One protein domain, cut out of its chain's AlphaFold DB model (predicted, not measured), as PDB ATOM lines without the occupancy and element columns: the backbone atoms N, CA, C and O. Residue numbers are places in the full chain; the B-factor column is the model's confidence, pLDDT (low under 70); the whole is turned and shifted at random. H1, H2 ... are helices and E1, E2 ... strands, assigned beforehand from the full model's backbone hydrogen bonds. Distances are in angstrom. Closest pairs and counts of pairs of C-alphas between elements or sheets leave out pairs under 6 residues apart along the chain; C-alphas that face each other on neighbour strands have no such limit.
ATOM      1  N   THR A   8      18.858  13.818 -42.281       91.62
ATOM      2  CA  THR A   8      18.836  12.796 -41.238       91.62
ATOM      3  C   THR A   8      20.226  12.191 -41.140       91.62
ATOM      4  O   THR A   8      20.730  11.627 -42.112       91.62
ATOM      5  N   TYR A   9      20.831  12.288 -39.962       95.00
ATOM      6  CA  TYR A   9      22.068  11.588 -39.641       95.00
ATOM      7  C   TYR A   9      21.724  10.299 -38.908       95.00
ATOM      8  O   TYR A   9      20.950  10.326 -37.951       95.00
ATOM      9  N   ALA A  10      22.274   9.172 -39.348       95.62
ATOM     10  CA  ALA A  10      21.988   7.880 -38.741       95.62
ATOM     11  C   ALA A  10      23.246   7.031 -38.587       95.62
ATOM     12  O   ALA A  10      23.962   6.817 -39.559       95.62
ATOM     13  N   TRP A  11      23.493   6.498 -37.394       97.62
ATOM     14  CA  TRP A  11      24.595   5.558 -37.187       97.62
ATOM     15  C   TRP A  11      24.186   4.164 -37.637       97.62
ATOM     16  O   TRP A  11      23.171   3.653 -37.168       97.62
ATOM     17  N   CYS A  12      24.974   3.539 -38.511       97.06
ATOM     18  CA  CYS A  12      24.772   2.161 -38.944       97.06
ATOM     19  C   CYS A  12      25.672   1.208 -38.163       97.06
ATOM     20  O   CYS A  12      26.896   1.299 -38.256       97.06
ATOM     21  N   PHE A  13      25.068   0.268 -37.437       96.19
ATOM     22  CA  PHE A  13      25.785  -0.715 -36.626       96.19
ATOM     23  C   PHE A  13      26.324  -1.901 -37.434       96.19
ATOM     24  O   PHE A  13      27.172  -2.629 -36.929       96.19
ATOM     25  N   ASP A  14      25.917  -2.061 -38.693       94.06
ATOM     26  CA  ASP A  14      26.527  -3.028 -39.615       94.06
ATOM     27  C   ASP A  14      27.772  -2.455 -40.312       94.06
ATOM     28  O   ASP A  14      28.760  -3.154 -40.522       94.06
ATOM     29  N   HIS A  15      27.756  -1.163 -40.661       95.06
ATOM     30  CA  HIS A  15      28.877  -0.506 -41.353       95.06
ATOM     31  C   HIS A  15      29.849   0.198 -40.398       95.06
ATOM     32  O   HIS A  15      30.976   0.523 -40.778       95.06
ATOM     33  N   GLY A  16      29.421   0.458 -39.162       95.62
ATOM     34  CA  GLY A  16      30.206   1.163 -38.157       95.62
ATOM     35  C   GLY A  16      30.577   2.581 -38.584       95.62
ATOM     36  O   GLY A  16      31.748   2.954 -38.461       95.62
ATOM     37  N   THR A  17      29.612   3.309 -39.155       95.56
ATOM     38  CA  THR A  17      29.760   4.688 -39.645       95.56
ATOM     39  C   THR A  17      28.418   5.429 -39.660       95.56
ATOM     40  O   THR A  17      27.354   4.803 -39.720       95.56
ATOM     41  N   THR A  18      28.467   6.763 -39.664       95.75
ATOM     42  CA  THR A  18      27.295   7.629 -39.840       95.75
ATOM     43  C   THR A  18      26.911   7.757 -41.316       95.75
ATOM     44  O   THR A  18      27.715   8.144 -42.165       95.75
ATOM     45  N   HIS A  19      25.649   7.477 -41.623       94.88
ATOM     46  CA  HIS A  19      24.998   7.799 -42.886       94.88
ATOM     47  C   HIS A  19      24.333   9.175 -42.827       94.88
ATOM     48  O   HIS A  19      23.895   9.635 -41.771       94.88
ATOM     49  N   GLN A  20      24.215   9.797 -43.997       93.56
ATOM     50  CA  GLN A  20      23.477  11.038 -44.199       93.56
ATOM     51  C   GLN A  20      22.409  10.797 -45.259       93.56
ATOM     52  O   GLN A  20      22.726  10.401 -46.382       93.56
ATOM     53  N   PHE A  21      21.153  11.039 -44.901       91.00
ATOM     54  CA  PHE A  21      20.016  10.957 -45.812       91.00
ATOM     55  C   PHE A  21      19.424  12.352 -45.981       91.00
ATOM     56  O   PHE A  21      19.150  13.038 -44.994       91.00
ATOM     57  N   ARG A  22      19.242  12.801 -47.224       88.31
ATOM     58  CA  ARG A  22      18.592  14.088 -47.493       88.31
ATOM     59  C   ARG A  22      17.084  13.953 -47.305       88.31
ATOM     60  O   ARG A  22      16.518  12.889 -47.534       88.31
ATOM     61  N   ALA A  23      16.424  15.041 -46.910       82.38
ATOM     62  CA  ALA A  23      14.967  15.074 -46.859       82.38
ATOM     63  C   ALA A  23      14.374  14.737 -48.233       82.38
ATOM     64  O   ALA A  23      14.734  15.354 -49.232       82.38
ATOM     65  N   GLY A  24      13.437  13.790 -48.255       81.56
ATOM     66  CA  GLY A  24      12.756  13.351 -49.473       81.56
ATOM     67  C   GLY A  24      13.455  12.217 -50.223       81.56
ATOM     68  O   GLY A  24      12.807  11.603 -51.067       81.56
ATOM     69  N   ALA A  31      20.256  -1.896 -43.629       91.56
ATOM     70  CA  ALA A  31      20.881  -2.479 -42.446       91.56
ATOM     71  C   ALA A  31      20.339  -1.876 -41.131       91.56
ATOM     72  O   ALA A  31      19.450  -1.012 -41.134       91.56
ATOM     73  N   ALA A  32      20.870  -2.314 -39.989       90.56
ATOM     74  CA  ALA A  32      20.458  -1.829 -38.682       90.56
ATOM     75  C   ALA A  32      21.154  -0.498 -38.351       90.56
ATOM     76  O   ALA A  32      22.318  -0.432 -37.948       90.56
ATOM     77  N   TRP A  33      20.425   0.601 -38.531       95.44
ATOM     78  CA  TRP A  33      20.863   1.945 -38.155       95.44
ATOM     79  C   TRP A  33      19.909   2.635 -37.175       95.44
ATOM     80  O   TRP A  33      18.772   2.208 -37.000       95.44
ATOM     81  N   VAL A  34      20.351   3.713 -36.530       95.75
ATOM     82  CA  VAL A  34      19.519   4.563 -35.662       95.75
ATOM     83  C   VAL A  34      19.709   6.016 -36.068       95.75
ATOM     84  O   VAL A  34      20.843   6.472 -36.200       95.75
ATOM     85  N   ALA A  35      18.607   6.731 -36.299       94.44
ATOM     86  CA  ALA A  35      18.635   8.151 -36.635       94.44
ATOM     87  C   ALA A  35      18.789   9.015 -35.379       94.44
ATOM     88  O   ALA A  35      18.146   8.766 -34.361       94.44
ATOM     89  N   PHE A  36      19.584  10.075 -35.484       92.44
ATOM     90  CA  PHE A  36      19.781  11.059 -34.430       92.44
ATOM     91  C   PHE A  36      19.250  12.418 -34.869       92.44
ATOM     92  O   PHE A  36      19.373  12.824 -36.026       92.44
ATOM     93  N   THR A  37      18.672  13.145 -33.913       86.94
ATOM     94  CA  THR A  37      18.315  14.548 -34.127       86.94
ATOM     95  C   THR A  37      19.592  15.370 -34.035       86.94
ATOM     96  O   THR A  37      20.077  15.644 -32.942       86.94
ATOM     97  N   ALA A  38      20.150  15.722 -35.188       88.25
ATOM     98  CA  ALA A  38      21.419  16.423 -35.294       88.25
ATOM     99  C   ALA A  38      21.402  17.398 -36.473       88.25
ATOM    100  O   ALA A  38      20.760  17.153 -37.496       88.25
ATOM    101  N   THR A  39      22.116  18.512 -36.324       87.50
ATOM    102  CA  THR A  39      22.313  19.499 -37.395       87.50
ATOM    103  C   THR A  39      23.603  19.269 -38.170       87.50
ATOM    104  O   THR A  39      23.688  19.629 -39.345       87.50
ATOM    105  N   THR A  40      24.586  18.627 -37.540       90.31
ATOM    106  CA  THR A  40      25.892  18.303 -38.119       90.31
ATOM    107  C   THR A  40      26.233  16.830 -37.898       90.31
ATOM    108  O   THR A  40      25.658  16.166 -37.033       90.31
ATOM    109  N   ALA A  41      27.196  16.314 -38.665       90.50
ATOM    110  CA  ALA A  41      27.706  14.961 -38.460       90.50
ATOM    111  C   ALA A  41      28.356  14.801 -37.074       90.50
ATOM    112  O   ALA A  41      28.177  13.774 -36.432       90.50
ATOM    113  N   GLU A  42      29.053  15.827 -36.581       93.50
ATOM    114  CA  GLU A  42      29.672  15.804 -35.251       93.50
ATOM    115  C   GLU A  42      28.627  15.753 -34.132       93.50
ATOM    116  O   GLU A  42      28.782  14.960 -33.207       93.50
ATOM    117  N   ASP A  43      27.526  16.505 -34.242       94.50
ATOM    118  CA  ASP A  43      26.411  16.410 -33.283       94.50
ATOM    119  C   ASP A  43      25.818  14.993 -33.259       94.50
ATOM    120  O   ASP A  43      25.484  14.469 -32.196       94.50
ATOM    121  N   ALA A  44      25.706  14.354 -34.430       95.19
ATOM    122  CA  ALA A  44      25.202  12.991 -34.549       95.19
ATOM    123  C   ALA A  44      26.147  11.971 -33.898       95.19
ATOM    124  O   ALA A  44      25.683  11.093 -33.173       95.19
ATOM    125  N   GLU A  45      27.461  12.113 -34.090       94.38
ATOM    126  CA  GLU A  45      28.472  11.282 -33.424       94.38
ATOM    127  C   GLU A  45      28.425  11.447 -31.899       94.38
ATOM    128  O   GLU A  45      28.471  10.460 -31.163       94.38
ATOM    129  N   GLN A  46      28.273  12.680 -31.402       96.00
ATOM    130  CA  GLN A  46      28.126  12.933 -29.964       96.00
ATOM    131  C   GLN A  46      26.836  12.318 -29.412       96.00
ATOM    132  O   GLN A  46      26.867  11.673 -28.363       96.00
ATOM    133  N   ALA A  47      25.714  12.451 -30.125       96.06
ATOM    134  CA  ALA A  47      24.445  11.839 -29.737       96.06
ATOM    135  C   ALA A  47      24.532  10.304 -29.731       96.06
ATOM    136  O   ALA A  47      24.105   9.659 -28.770       96.06
ATOM    137  N   LYS A  48      25.165   9.716 -30.753       96.69
ATOM    138  CA  LYS A  48      25.448   8.282 -30.812       96.69
ATOM    139  C   LYS A  48      26.307   7.842 -29.636       96.69
ATOM    140  O   LYS A  48      25.995   6.835 -29.005       96.69
ATOM    141  N   LYS A  49      27.369   8.584 -29.315       96.69
ATOM    142  CA  LYS A  49      28.261   8.259 -28.197       96.69
ATOM    143  C   LYS A  49      27.551   8.373 -26.850       96.69
ATOM    144  O   LYS A  49      27.762   7.529 -25.986       96.69
ATOM    145  N   ALA A  50      26.681   9.364 -26.679       96.62
ATOM    146  CA  ALA A  50      25.876   9.507 -25.470       96.62
ATOM    147  C   ALA A  50      24.881   8.346 -25.285       96.62
ATOM    148  O   ALA A  50      24.680   7.897 -24.160       96.62
ATOM    149  N   ALA A  51      24.284   7.842 -26.370       95.88
ATOM    150  CA  ALA A  51      23.274   6.783 -26.315       95.88
ATOM    151  C   ALA A  51      23.853   5.355 -26.287       95.88
ATOM    152  O   ALA A  51      23.307   4.481 -25.614       95.88
ATOM    153  N   TYR A  52      24.947   5.119 -27.017       96.38
ATOM    154  CA  TYR A  52      25.486   3.784 -27.303       96.38
ATOM    155  C   TYR A  52      26.985   3.642 -26.985       96.38
ATOM    156  O   TYR A  52      27.589   2.603 -27.256       96.38
ATOM    157  N   GLY A  53      27.615   4.673 -26.416       96.31
ATOM    158  CA  GLY A  53      29.034   4.661 -26.068       96.31
ATOM    159  C   GLY A  53      29.955   4.545 -27.285       96.31
ATOM    160  O   GLY A  53      29.649   4.998 -28.393       96.31
ATOM    161  N   ASP A  54      31.106   3.908 -27.082       96.44
ATOM    162  CA  ASP A  54      32.124   3.714 -28.121       96.44
ATOM    163  C   ASP A  54      31.846   2.497 -29.029       96.44
ATOM    164  O   ASP A  54      32.618   2.230 -29.947       96.44
ATOM    165  N   ALA A  55      30.729   1.781 -28.830       97.19
ATOM    166  CA  ALA A  55      30.362   0.610 -29.629       97.19
ATOM    167  C   ALA A  55      30.207   0.972 -31.110       97.19
ATOM    168  O   ALA A  55      29.363   1.786 -31.485       97.19
ATOM    169  N   ARG A  56      31.039   0.387 -31.964       96.75
ATOM    170  CA  ARG A  56      31.021   0.618 -33.408       96.75
ATOM    171  C   ARG A  56      30.012  -0.283 -34.111       96.75
ATOM    172  O   ARG A  56      29.326   0.185 -35.017       96.75
ATOM    173  N   PHE A  57      29.925  -1.535 -33.673       97.38
ATOM    174  CA  PHE A  57      29.093  -2.573 -34.277       97.38
ATOM    175  C   PHE A  57      28.034  -3.097 -33.303       97.38
ATOM    176  O   PHE A  57      28.148  -2.891 -32.092       97.38
ATOM    177  N   LEU A  58      26.991  -3.741 -33.834       96.12
ATOM    178  CA  LEU A  58      25.837  -4.208 -33.055       96.12
ATOM    179  C   LEU A  58      26.252  -5.164 -31.927       96.12
ATOM    180  O   LEU A  58      25.824  -5.002 -30.791       96.12
ATOM    181  N   ASP A  59      27.139  -6.112 -32.216       96.44
ATOM    182  CA  ASP A  59      27.640  -7.121 -31.276       96.44
ATOM    183  C   ASP A  59      28.457  -6.538 -30.111       96.44
ATOM    184  O   ASP A  59      28.678  -7.211 -29.106       96.44
ATOM    185  N   GLN A  60      28.878  -5.276 -30.219       97.62
ATOM    186  CA  GLN A  60      29.598  -4.553 -29.170       97.62
ATOM    187  C   GLN A  60      28.661  -3.855 -28.176       97.62
ATOM    188  O   GLN A  60      29.123  -3.337 -27.159       97.62
ATOM    189  N   LEU A  61      27.360  -3.803 -28.468       96.88
ATOM    190  CA  LEU A  61      26.372  -3.215 -27.576       96.88
ATOM    191  C   LEU A  61      25.990  -4.181 -26.446       96.88
ATOM    192  O   LEU A  61      25.972  -5.398 -26.644       96.88
ATOM    193  N   PRO A  62      25.589  -3.655 -25.278       96.44
ATOM    194  CA  PRO A  62      24.808  -4.409 -24.303       96.44
ATOM    195  C   PRO A  62      23.544  -5.023 -24.933       96.44
ATOM    196  O   PRO A  62      22.975  -4.457 -25.866       96.44
ATOM    197  N   ALA A  63      23.091  -6.175 -24.431       95.81
ATOM    198  CA  ALA A  63      22.003  -6.946 -25.049       95.81
ATOM    199  C   ALA A  63      20.675  -6.172 -25.169       95.81
ATOM    200  O   ALA A  63      19.980  -6.293 -26.174       95.81
ATOM    201  N   ASP A  64      20.341  -5.341 -24.182       95.75
ATOM    202  CA  ASP A  64      19.179  -4.448 -24.211       95.75
ATOM    203  C   ASP A  64      19.270  -3.436 -25.362       95.75
ATOM    204  O   ASP A  64      18.296  -3.204 -26.075       95.75
ATOM    205  N   LYS A  65      20.467  -2.900 -25.611       96.12
ATOM    206  CA  LYS A  65      20.730  -1.981 -26.721       96.12
ATOM    207  C   LYS A  65      20.779  -2.672 -28.078       96.12
ATOM    208  O   LYS A  65      20.397  -2.058 -29.070       96.12
ATOM    209  N   GLN A  66      21.193  -3.935 -28.141       96.31
ATOM    210  CA  GLN A  66      21.085  -4.726 -29.370       96.31
ATOM    211  C   GLN A  66      19.623  -4.910 -29.782       96.31
ATOM    212  O   GLN A  66      19.283  -4.667 -30.939       96.31
ATOM    213  N   LEU A  67      18.764  -5.289 -28.830       95.75
ATOM    214  CA  LEU A  67      17.330  -5.457 -29.069       95.75
ATOM    215  C   LEU A  67      16.687  -4.152 -29.544       95.75
ATOM    216  O   LEU A  67      16.014  -4.154 -30.570       95.75
ATOM    217  N   GLU A  68      16.979  -3.034 -28.876       95.19
ATOM    218  CA  GLU A  68      16.491  -1.707 -29.270       95.19
ATOM    219  C   GLU A  68      16.824  -1.379 -30.739       95.19
ATOM    220  O   GLU A  68      15.960  -0.952 -31.504       95.19
ATOM    221  N   VAL A  69      18.072  -1.606 -31.164       94.69
ATOM    222  CA  VAL A  69      18.515  -1.325 -32.539       94.69
ATOM    223  C   VAL A  69      17.822  -2.236 -33.561       94.69
ATOM    224  O   VAL A  69      17.485  -1.775 -34.656       94.69
ATOM    225  N   ILE A  70      17.587  -3.505 -33.216       93.75
ATOM    226  CA  ILE A  70      16.862  -4.461 -34.068       93.75
ATOM    227  C   ILE A  70      15.404  -4.022 -34.236       93.75
ATOM    228  O   ILE A  70      14.945  -3.893 -35.370       93.75
ATOM    229  N   GLU A  71      14.709  -3.708 -33.141       94.50
ATOM    230  CA  GLU A  71      13.314  -3.244 -33.159       94.50
ATOM    231  C   GLU A  71      13.158  -1.958 -33.985       94.50
ATOM    232  O   GLU A  71      12.253  -1.834 -34.813       94.50
ATOM    233  N   ILE A  72      14.094  -1.015 -33.829       93.38
ATOM    234  CA  ILE A  72      14.164   0.208 -34.637       93.38
ATOM    235  C   ILE A  72      14.349  -0.118 -36.133       93.38
ATOM    236  O   ILE A  72      13.799   0.577 -36.991       93.38
ATOM    237  N   GLY A  73      15.126  -1.151 -36.464       89.69
ATOM    238  CA  GLY A  73      15.313  -1.628 -37.833       89.69
ATOM    239  C   GLY A  73      14.070  -2.268 -38.441       89.69
ATOM    240  O   GLY A  73      13.762  -2.008 -39.604       89.69
ATOM    241  N   GLU A  74      13.344  -3.066 -37.662       89.31
ATOM    242  CA  GLU A  74      12.103  -3.713 -38.090       89.31
ATOM    243  C   GLU A  74      10.979  -2.702 -38.316       89.31
ATOM    244  O   GLU A  74      10.289  -2.785 -39.327       89.31
ATOM    245  N   ALA A  75      10.855  -1.689 -37.454       87.69
ATOM    246  CA  ALA A  75       9.848  -0.633 -37.583       87.69
ATOM    247  C   ALA A  75      10.013   0.251 -38.837       87.69
ATOM    248  O   ALA A  75       9.117   1.030 -39.165       87.69
ATOM    249  N   ARG A  76      11.164   0.175 -39.518       85.88
ATOM    250  CA  ARG A  76      11.420   0.890 -40.777       85.88
ATOM    251  C   ARG A  76      11.047   0.109 -42.038       85.88
ATOM    252  O   ARG A  76      11.117   0.700 -43.112       85.88
TER     253      ARG A  76
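What this domain is: This is residues 8 to 24 and 31 to 76 of the 77 residues of an uncharacterized protein of Streptomyces sp. SID9944 (UniProt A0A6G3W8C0). A small three-stranded antiparallel sheet has helix H1 slantwise over one face, and a second helix, H2, grazes it beside edge strand E3. A link, residues 53 to 62, joins the two helices, which stand steeply tilted to each other. The 63 printed residues hold, along the chain, E1, E2, E3, H1 and H2; the sheet's order is E2, E1, E3 and the class is mixed, helices and strands. The whole is compact, with a radius of gyration of the C-alphas of 11.0 A, and spans 30 by 24 by 17 A.

Where its parts are: Inner strand E1, residues 8 to 12, begins at C-alpha 8 (18.836, 12.796, -41.238). The edge strands are E2, residues 17 to 21, and E3, residues 33 to 36. H1, residues 41 to 52, is 15.9 A long; H2, residues 63 to 74, is 16.7 A long and ends at C-alpha 74 (12.103, -3.713, -38.090).

How they stand to each other: E1 and E2 form a hairpin, antiparallel at 149 degrees, with N 19 and O 10 within hydrogen-bond range at 2.7 A. E1 and E3 are antiparallel at 143 degrees, with N 36 and O 9 within range at 2.8 A. H1 is on the sheet, two layers with the helix on one face, at a height over the sheet of 8.2 A. It lies over E1, where 4 of its C-alphas fall, and only just not over E2 and E3, with 2 each; on the local plane it runs slantwise to E1 at 50 degrees. The closest C-alphas of E1 and H1 are those of Tyr 9 and Ala 44, 6.1 A apart. H2 only grazes the sheet with residues 68 to 73; its closest C-alphas to E3 are those of Gly 73 and Trp 33, 6.6 A apart. H1 and H2 are close but not clearly touching, C-alphas 52 and 65 being 7.5 A apart, at a steep tilt of 52 degrees, opposite ways. In H1 and H2 every O i to N i+4 pair is within hydrogen-bond range.

The domain as a whole: The C-alphas farthest apart, of Gly 24 and Pro 62, are 33.1 A apart. Residues 25 to 30 are not printed, and C-alphas 24 and 31 are 19.1 A apart across the cut. Of the links printed whole, none is long. Mean pLDDT of the printed part is 93.8, and no printed residue is under 70.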